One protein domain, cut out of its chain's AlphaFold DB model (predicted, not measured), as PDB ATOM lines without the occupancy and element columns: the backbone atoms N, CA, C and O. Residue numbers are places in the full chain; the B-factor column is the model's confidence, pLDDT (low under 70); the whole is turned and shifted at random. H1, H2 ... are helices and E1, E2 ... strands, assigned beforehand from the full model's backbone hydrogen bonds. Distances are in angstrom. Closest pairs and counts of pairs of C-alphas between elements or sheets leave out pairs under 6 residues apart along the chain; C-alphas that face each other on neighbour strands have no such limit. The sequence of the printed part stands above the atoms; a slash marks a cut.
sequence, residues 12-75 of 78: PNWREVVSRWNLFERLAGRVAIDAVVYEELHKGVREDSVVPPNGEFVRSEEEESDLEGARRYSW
ATOM      1  N   PRO A  12     223.460 211.632 116.949       97.75
ATOM      2  CA  PRO A  12     222.167 211.772 116.276       97.75
ATOM      3  C   PRO A  12     221.286 210.513 116.332       97.75
ATOM      4  O   PRO A  12     220.066 210.630 116.362       97.75
ATOM      5  N   ASN A  13     221.901 209.327 116.402       97.12
ATOM      6  CA  ASN A  13     221.226 208.025 116.451       97.12
ATOM      7  C   ASN A  13     221.006 207.474 117.880       97.12
ATOM      8  O   ASN A  13     220.895 206.261 118.085       97.12
ATOM      9  N   TRP A  14     221.033 208.330 118.908       97.19
ATOM     10  CA  TRP A  14     220.919 207.868 120.295       97.19
ATOM     11  C   TRP A  14     219.582 207.172 120.574       97.19
ATOM     12  O   TRP A  14     219.541 206.224 121.355       97.19
ATOM     13  N   ARG A  15     218.494 207.616 119.928       95.88
ATOM     14  CA  ARG A  15     217.139 207.091 120.156       95.88
ATOM     15  C   ARG A  15     217.044 205.626 119.752       95.88
ATOM     16  O   ARG A  15     216.481 204.818 120.483       95.88
ATOM     17  N   GLU A  16     217.650 205.277 118.628       96.00
ATOM     18  CA  GLU A  16     217.712 203.924 118.092       96.00
ATOM     19  C   GLU A  16     218.479 203.001 119.041       96.00
ATOM     20  O   GLU A  16     218.042 201.878 119.295       96.00
ATOM     21  N   VAL A  17     219.586 203.478 119.619       94.94
ATOM     22  CA  VAL A  17     220.371 202.709 120.596       94.94
ATOM     23  C   VAL A  17     219.558 202.442 121.861       94.94
ATOM     24  O   VAL A  17     219.448 201.289 122.276       94.94
ATOM     25  N   VAL A  18     218.959 203.482 122.453       95.50
ATOM     26  CA  VAL A  18     218.238 203.340 123.731       95.50
ATOM     27  C   VAL A  18     216.902 202.615 123.586       95.50
ATOM     28  O   VAL A  18     216.436 202.008 124.547       95.50
ATOM     29  N   SER A  19     216.293 202.628 122.393       94.19
ATOM     30  CA  SER A  19     215.027 201.929 122.136       94.19
ATOM     31  C   SER A  19     215.113 200.429 122.419       94.19
ATOM     32  O   SER A  19     214.147 199.835 122.873       94.19
ATOM     33  N   ARG A  20     216.296 199.825 122.240       94.62
ATOM     34  CA  ARG A  20     216.535 198.389 122.461       94.62
ATOM     35  C   ARG A  20     216.592 198.000 123.936       94.62
ATOM     36  O   ARG A  20     216.646 196.816 124.251       94.62
ATOM     37  N   TRP A  21     216.653 198.974 124.841       94.06
ATOM     38  CA  TRP A  21     216.759 198.712 126.275       94.06
ATOM     39  C   TRP A  21     215.415 198.347 126.901       94.06
ATOM     40  O   TRP A  21     215.411 197.785 127.996       94.06
ATOM     41  N   ASN A  22     214.297 198.669 126.234       93.19
ATOM     42  CA  ASN A  22     212.939 198.402 126.717       93.19
ATOM     43  C   ASN A  22     212.735 198.900 128.163       93.19
ATOM     44  O   ASN A  22     212.188 198.211 129.025       93.19
ATOM     45  N   LEU A  23     213.287 200.083 128.476       94.12
ATOM     46  CA  LEU A  23     213.413 200.573 129.853       94.12
ATOM     47  C   LEU A  23     212.046 200.711 130.530       94.12
ATOM     48  O   LEU A  23     211.892 200.331 131.688       94.12
ATOM     49  N   PHE A  24     211.058 201.245 129.812       94.12
ATOM     50  CA  PHE A  24     209.727 201.456 130.369       94.12
ATOM     51  C   PHE A  24     208.977 200.140 130.571       94.12
ATOM     52  O   PHE A  24     208.388 199.976 131.639       94.12
ATOM     53  N   GLU A  25     209.054 199.179 129.640       94.94
ATOM     54  CA  GLU A  25     208.451 197.858 129.864       94.94
ATOM     55  C   GLU A  25     209.104 197.146 131.055       94.94
ATOM     56  O   GLU A  25     208.408 196.612 131.916       94.94
ATOM     57  N   ARG A  26     210.438 197.211 131.172       91.88
ATOM     58  CA  ARG A  26     211.172 196.625 132.306       91.88
ATOM     59  C   ARG A  26     210.780 197.250 133.646       91.88
ATOM     60  O   ARG A  26     210.636 196.538 134.634       91.88
ATOM     61  N   LEU A  27     210.610 198.573 133.702       94.50
ATOM     62  CA  LEU A  27     210.189 199.263 134.928       94.50
ATOM     63  C   LEU A  27     208.731 198.969 135.291       94.50
ATOM     64  O   LEU A  27     208.419 198.896 136.483       94.50
ATOM     65  N   ALA A  28     207.869 198.809 134.284       94.94
ATOM     66  CA  ALA A  28     206.465 198.449 134.451       94.94
ATOM     67  C   ALA A  28     206.284 196.995 134.915       94.94
ATOM     68  O   ALA A  28     205.357 196.718 135.666       94.94
ATOM     69  N   GLY A  29     207.187 196.086 134.532       90.88
ATOM     70  CA  GLY A  29     207.177 194.682 134.962       90.88
ATOM     71  C   GLY A  29     207.606 194.433 136.413       90.88
ATOM     72  O   GLY A  29     207.691 193.281 136.828       90.88
ATOM     73  N   ARG A  30     207.905 195.476 137.199       93.38
ATOM     74  CA  ARG A  30     208.268 195.320 138.615       93.38
ATOM     75  C   ARG A  30     207.047 194.986 139.466       93.38
ATOM     76  O   ARG A  30     205.959 195.507 139.243       93.38
ATOM     77  N   VAL A  31     207.272 194.193 140.508       94.25
ATOM     78  CA  VAL A  31     206.249 193.847 141.499       94.25
ATOM     79  C   VAL A  31     206.359 194.793 142.690       94.25
ATOM     80  O   VAL A  31     207.422 194.920 143.300       94.25
ATOM     81  N   ALA A  32     205.264 195.485 143.001       95.94
ATOM     82  CA  ALA A  32     205.157 196.262 144.229       95.94
ATOM     83  C   ALA A  32     205.034 195.313 145.430       95.94
ATOM     84  O   ALA A  32     204.299 194.330 145.367       95.94
ATOM     85  N   ILE A  33     205.729 195.634 146.518       96.62
ATOM     86  CA  ILE A  33     205.643 194.914 147.792       96.62
ATOM     87  C   ILE A  33     205.110 195.858 148.866       96.62
ATOM     88  O   ILE A  33     205.334 197.069 148.794       96.62
ATOM     89  N   ASP A  34     204.384 195.318 149.840       97.31
ATOM     90  CA  ASP A  34     203.912 196.102 150.978       97.31
ATOM     91  C   ASP A  34     205.029 196.347 152.010       97.31
ATOM     92  O   ASP A  34     206.140 195.817 151.915       97.31
ATOM     93  N   ALA A  35     204.731 197.197 152.996       97.69
ATOM     94  CA  ALA A  35     205.686 197.584 154.028       97.69
ATOM     95  C   ALA A  35     206.146 196.401 154.895       97.69
ATOM     96  O   ALA A  35     207.302 196.375 155.305       97.69
ATOM     97  N   VAL A  36     205.272 195.423 155.150       97.81
ATOM     98  CA  VAL A  36     205.600 194.255 155.978       97.81
ATOM     99  C   VAL A  36     206.606 193.380 155.239       97.81
ATOM    100  O   VAL A  36     207.676 193.100 155.774       97.81
ATOM    101  N   VAL A  37     206.320 193.051 153.977       97.06
ATOM    102  CA  VAL A  37     207.225 192.268 153.123       97.06
ATOM    103  C   VAL A  37     208.568 192.980 152.951       97.06
ATOM    104  O   VAL A  37     209.623 192.348 153.018       97.06
ATOM    105  N   TYR A  38     208.553 194.302 152.761       96.69
ATOM    106  CA  TYR A  38     209.778 195.099 152.706       96.69
ATOM    107  C   TYR A  38     210.601 194.987 153.996       96.69
ATOM    108  O   TYR A  38     211.810 194.765 153.930       96.69
ATOM    109  N   GLU A  39     209.968 195.137 155.160       98.00
ATOM    110  CA  GLU A  39     210.662 195.071 156.444       98.00
ATOM    111  C   GLU A  39     211.251 193.688 156.725       98.00
ATOM    112  O   GLU A  39     212.373 193.603 157.223       98.00
ATOM    113  N   GLU A  40     210.527 192.616 156.399       97.88
ATOM    114  CA  GLU A  40     211.004 191.240 156.560       97.88
ATOM    115  C   GLU A  40     212.255 190.973 155.718       97.88
ATOM    116  O   GLU A  40     213.237 190.442 156.239       97.88
ATOM    117  N   LEU A  41     212.253 191.398 154.448       96.00
ATOM    118  CA  LEU A  41     213.423 191.307 153.569       96.00
ATOM    119  C   LEU A  41     214.580 192.172 154.082       96.00
ATOM    120  O   LEU A  41     215.726 191.733 154.113       96.00
ATOM    121  N   HIS A  42     214.295 193.408 154.503       96.25
ATOM    122  CA  HIS A  42     215.316 194.343 154.978       96.25
ATOM    123  C   HIS A  42     216.008 193.855 156.258       96.25
ATOM    124  O   HIS A  42     217.207 194.071 156.434       96.25
ATOM    125  N   LYS A  43     215.256 193.194 157.145       96.94
ATOM    126  CA  LYS A  43     215.765 192.615 158.396       96.94
ATOM    127  C   LYS A  43     216.359 191.213 158.214       96.94
ATOM    128  O   LYS A  43     216.874 190.673 159.187       96.94
ATOM    129  N   GLY A  44     216.282 190.626 157.015       93.69
ATOM    130  CA  GLY A  44     216.726 189.253 156.755       93.69
ATOM    131  C   GLY A  44     215.884 188.188 157.464       93.69
ATOM    132  O   GLY A  44     216.363 187.090 157.697       93.69
ATOM    133  N   VAL A  45     214.644 188.510 157.849       96.31
ATOM    134  CA  VAL A  45     213.694 187.538 158.427       96.31
ATOM    135  C   VAL A  45     213.131 186.636 157.333       96.31
ATOM    136  O   VAL A  45     212.835 185.469 157.572       96.31
ATOM    137  N   ARG A  46     212.989 187.189 156.126       93.69
ATOM    138  CA  ARG A  46     212.613 186.459 154.923       93.69
ATOM    139  C   ARG A  46     213.819 186.355 153.999       93.69
ATOM    140  O   ARG A  46     214.351 187.376 153.572       93.69
ATOM    141  N   GLU A  47     214.186 185.126 153.664       90.19
ATOM    142  CA  GLU A  47     215.315 184.822 152.776       90.19
ATOM    143  C   GLU A  47     214.845 184.488 151.348       90.19
ATOM    144  O   GLU A  47     215.559 184.737 150.376       90.19
ATOM    145  N   ASP A  48     213.595 184.038 151.200       90.12
ATOM    146  CA  ASP A  48     212.999 183.721 149.905       90.12
ATOM    147  C   ASP A  48     212.613 184.964 149.097       90.12
ATOM    148  O   ASP A  48     211.949 185.892 149.587       90.12
ATOM    149  N   SER A  49     212.913 184.918 147.798       91.06
ATOM    150  CA  SER A  49     212.493 185.949 146.851       91.06
ATOM    151  C   SER A  49     210.964 186.086 146.801       91.06
ATOM    152  O   SER A  49     210.213 185.112 146.866       91.06
ATOM    153  N   VAL A  50     210.479 187.322 146.663       93.56
ATOM    154  CA  VAL A  50     209.040 187.606 146.493       93.56
ATOM    155  C   VAL A  50     208.562 187.221 145.096       93.56
ATOM    156  O   VAL A  50     207.428 186.778 144.927       93.56
ATOM    157  N   VAL A  51     209.438 187.370 144.103       92.44
ATOM    158  CA  VAL A  51     209.204 186.962 142.718       92.44
ATOM    159  C   VAL A  51     210.205 185.857 142.386       92.44
ATOM    160  O   VAL A  51     211.405 186.070 142.583       92.44
ATOM    161  N   PRO A  52     209.751 184.686 141.908       91.62
ATOM    162  CA  PRO A  52     210.657 183.638 141.467       91.62
ATOM    163  C   PRO A  52     211.556 184.141 140.332       91.62
ATOM    164  O   PRO A  52     211.050 184.799 139.418       91.62
ATOM    165  N   PRO A  53     212.860 183.837 140.370       92.19
ATOM    166  CA  PRO A  53     213.772 184.265 139.326       92.19
ATOM    167  C   PRO A  53     213.425 183.619 137.984       92.19
ATOM    168  O   PRO A  53     213.073 182.439 137.927       92.19
ATOM    169  N   ASN A  54     213.540 184.386 136.902       92.88
ATOM    170  CA  ASN A  54     213.245 183.920 135.547       92.88
ATOM    171  C   ASN A  54     214.202 184.576 134.543       92.88
ATOM    172  O   ASN A  54     214.170 185.790 134.344       92.88
ATOM    173  N   GLY A  55     215.059 183.770 133.909       94.44
ATOM    174  CA  GLY A  55     215.998 184.261 132.898       94.44
ATOM    175  C   GLY A  55     217.026 185.253 133.452       94.44
ATOM    176  O   GLY A  55     217.331 186.254 132.798       94.44
ATOM    177  N   GLU A  56     217.536 185.013 134.661       94.44
ATOM    178  CA  GLU A  56     218.440 185.933 135.355       94.44
ATOM    179  C   GLU A  56     219.446 185.227 136.274       94.44
ATOM    180  O   GLU A  56     219.313 184.046 136.598       94.44
ATOM    181  N   PHE A  57     220.486 185.959 136.683       95.31
ATOM    182  CA  PHE A  57     221.455 185.476 137.664       95.31
ATOM    183  C   PHE A  57     220.966 185.740 139.085       95.31
ATOM    184  O   PHE A  57     220.676 186.884 139.437       95.31
ATOM    185  N   VAL A  58     220.987 184.708 139.922       93.69
ATOM    186  CA  VAL A  58     220.724 184.816 141.359       93.69
ATOM    187  C   VAL A  58     221.981 184.511 142.153       93.69
ATOM    188  O   VAL A  58     222.837 183.739 141.721       93.69
ATOM    189  N   ARG A  59     222.114 185.139 143.323       89.31
ATOM    190  CA  ARG A  59     223.150 184.770 144.289       89.31
ATOM    191  C   ARG A  59     222.706 183.478 144.969       89.31
ATOM    192  O   ARG A  59     221.595 183.434 145.486       89.31
ATOM    193  N   SER A  60     223.556 182.459 144.965       83.06
ATOM    194  CA  SER A  60     223.285 181.239 145.723       83.06
ATOM    195  C   SER A  60     223.619 181.447 147.199       83.06
ATOM    196  O   SER A  60     224.454 182.296 147.538       83.06
ATOM    197  N   GLU A  61     223.003 180.648 148.066       74.31
ATOM    198  CA  GLU A  61     223.413 180.558 149.465       74.31
ATOM    199  C   GLU A  61     224.890 180.169 149.587       74.31
ATOM    200  O   GLU A  61     225.490 179.545 148.701       74.31
ATOM    201  N   GLU A  62     225.492 180.635 150.674       68.25
ATOM    202  CA  GLU A  62     226.877 180.354 151.014       68.25
ATOM    203  C   GLU A  62     226.949 178.937 151.586       68.25
ATOM    204  O   GLU A  62     226.683 178.708 152.759       68.25
ATOM    205  N   GLU A  63     227.265 177.963 150.732       65.00
ATOM    206  CA  GLU A  63     227.665 176.642 151.213       65.00
ATOM    207  C   GLU A  63     229.050 176.734 151.858       65.00
ATOM    208  O   GLU A  63     229.946 177.399 151.322       65.00
ATOM    209  N   GLU A  64     229.230 176.027 152.976       67.56
ATOM    210  CA  GLU A  64     230.516 175.910 153.659       67.56
ATOM    211  C   GLU A  64     231.603 175.505 152.655       67.56
ATOM    212  O   GLU A  64     231.499 174.497 151.948       67.56
ATOM    213  N   SER A  65     232.617 176.359 152.510       73.44
ATOM    214  CA  SER A  65     233.681 176.157 151.536       73.44
ATOM    215  C   SER A  65     234.983 176.781 151.989       73.44
ATOM    216  O   SER A  65     234.981 177.806 152.665       73.44
ATOM    217  N   ASP A  66     236.092 176.212 151.527       82.88
ATOM    218  CA  ASP A  66     237.450 176.674 151.846       82.88
ATOM    219  C   ASP A  66     237.785 178.061 151.252       82.88
ATOM    220  O   ASP A  66     238.901 178.560 151.397       82.88
ATOM    221  N   LEU A  67     236.838 178.687 150.543       82.19
ATOM    222  CA  LEU A  67     236.980 179.989 149.899       82.19
ATOM    223  C   LEU A  67     236.221 181.056 150.686       82.19
ATOM    224  O   LEU A  67     235.155 181.519 150.270       82.19
ATOM    225  N   GLU A  68     236.794 181.455 151.817       81.31
ATOM    226  CA  GLU A  68     236.232 182.494 152.678       81.31
ATOM    227  C   GLU A  68     235.933 183.781 151.880       81.31
ATOM    228  O   GLU A  68     236.800 184.350 151.209       81.31
ATOM    229  N   GLY A  69     234.675 184.230 151.926       81.88
ATOM    230  CA  GLY A  69     234.212 185.455 151.271       81.88
ATOM    231  C   GLY A  69     233.883 185.334 149.777       81.88
ATOM    232  O   GLY A  69     233.526 186.341 149.151       81.88
ATOM    233  N   ALA A  70     233.970 184.143 149.176       88.19
ATOM    234  CA  ALA A  70     233.590 183.945 147.780       88.19
ATOM    235  C   ALA A  70     232.065 184.032 147.583       88.19
ATOM    236  O   ALA A  70     231.288 183.314 148.206       88.19
ATOM    237  N   ARG A  71     231.613 184.875 146.645       88.44
ATOM    238  CA  ARG A  71     230.199 184.944 146.244       88.44
ATOM    239  C   ARG A  71     229.943 184.054 145.041       88.44
ATOM    240  O   ARG A  71     230.611 184.183 144.017       88.44
ATOM    241  N   ARG A  72     228.931 183.203 145.156       89.44
ATOM    242  CA  ARG A  72     228.496 182.291 144.101       89.44
ATOM    243  C   ARG A  72     227.192 182.778 143.477       89.44
ATOM    244  O   ARG A  72     226.340 183.362 144.148       89.44
ATOM    245  N   TYR A  73     227.073 182.558 142.175       92.94
ATOM    246  CA  TYR A  73     225.925 182.963 141.378       92.94
ATOM    247  C   TYR A  73     225.540 181.833 140.432       92.94
ATOM    248  O   TYR A  73     226.414 181.156 139.889       92.94
ATOM    249  N   SER A  74     224.243 181.663 140.204       93.69
ATOM    250  CA  SER A  74     223.692 180.699 139.255       93.69
ATOM    251  C   SER A  74     222.757 181.398 138.276       93.69
ATOM    252  O   SER A  74     222.082 182.368 138.616       93.69
ATOM    253  N   TRP A  75     222.753 180.927 137.030       95.56
ATOM    254  CA  TRP A  75     221.769 181.341 136.035       95.56
ATOM    255  C   TRP A  75     220.494 180.520 136.210       95.56
ATOM    256  O   TRP A  75     220.558 179.290 136.190       95.56
TER     257      TRP A  75
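AT A GLANCE: This is residues 12 to 75 of the 78 residues of the protein "Hydroxymethylglutaryl-CoA synthase" of Candidatus Poseidoniaceae archaeon (UniProt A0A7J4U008). The printed part is an open, drawn-out chain with no packed core: an arm with two short helices, H1 and then H2, sticks out through residues 12 to 29, the chain then reaches a third helix, H3, and from there a long link leads to a small two-stranded hairpin, E1 and E2. Residues 64 to 69, in the wide loop of that hairpin, stick out as well, and the arm and this loop make the greatest length. The 64 printed residues hold three named helices and two named strands in the order H1, H2, H3, E1, E2, with E1 and E2 as one antiparallel sheet; the class is mixed, helices and strands, though under half of the residues, 27 of 64, are in named elements. The whole is extended, with a radius of gyration of the C-alphas of 17.3 A, and only just flat, with spans of 52 by 34 by 18 A.

HOW THE PARTS SIT: The first element is H1, residues 14 to 19, and the next is H2, residues 23 to 28. H1 and H2 meet only through their link. Residues 12 to 29, of which 14 to 19 belong to H1 and 23 to 28 belong to H2, stand free: no C-alpha 8 or more residues away along the chain comes within 10 A of theirs. H3 comprises residues 35 to 42, and it is apart from both H1 and H2. Neither H1, H2 nor H3 touches another helix. In H1, H2 and H3 every pair of O i and N i+4 inside the helix is within hydrogen-bond range. E1, residues 56 to 59, and E2, residues 73 to 75, are neighbours and form a hairpin. They are antiparallel, with 155 degrees between their N-to-C directions. Among the C-alphas that face each other are those of Arg 59 and Tyr 73, 4.4 A apart, and those of Phe 57 and Trp 75, 4.5 A apart. N 58 and O 74 are within hydrogen-bond range at 2.9 A, and so are N 74 and O 58 at 2.9 A. H1 and H2 are each apart from E1 and from E2, and H3 is apart from E2.

IN THESE COORDINATES: H1, Trp 14 to Ser 19, begins with C-alpha 14 at (220.919, 207.868, 120.295) and is 8.6 A from first to last C-alpha. H2, Leu 23 to Ala 28, has the same length, 8.6 A. H3, Ala 35 to His 42, is the longest helix by residues, with 8; it measures 10.2 A and begins with C-alpha 35 at (205.686, 197.584, 154.028). E1, Glu 56 to Arg 59, is 10.2 A long. E2, Tyr 73 to Trp 75, is 7.0 A long and ends with C-alpha 75 at (221.769, 181.341, 136.035).

THE WHOLE: The two C-alphas farthest apart are those of Pro 12 and Glu 64, 52.5 A, while the first and last printed C-alphas, of Pro 12 and Trp 75, are 36.3 A apart. Without the stretches that stand free, the body has 40 residues and spans 30 by 22 by 11 A. The link from H1 to H2 is tight, the one from H2 to H3 is short, and those from H3 to E1, residues 43 to 55, and from E1 to E2, residues 60 to 72, are long, with 13 residues each. The printed part has no cut. The mean pLDDT of the printed part is 91.4, and residues 62 to 64 are under 70, where the model's confidence is low.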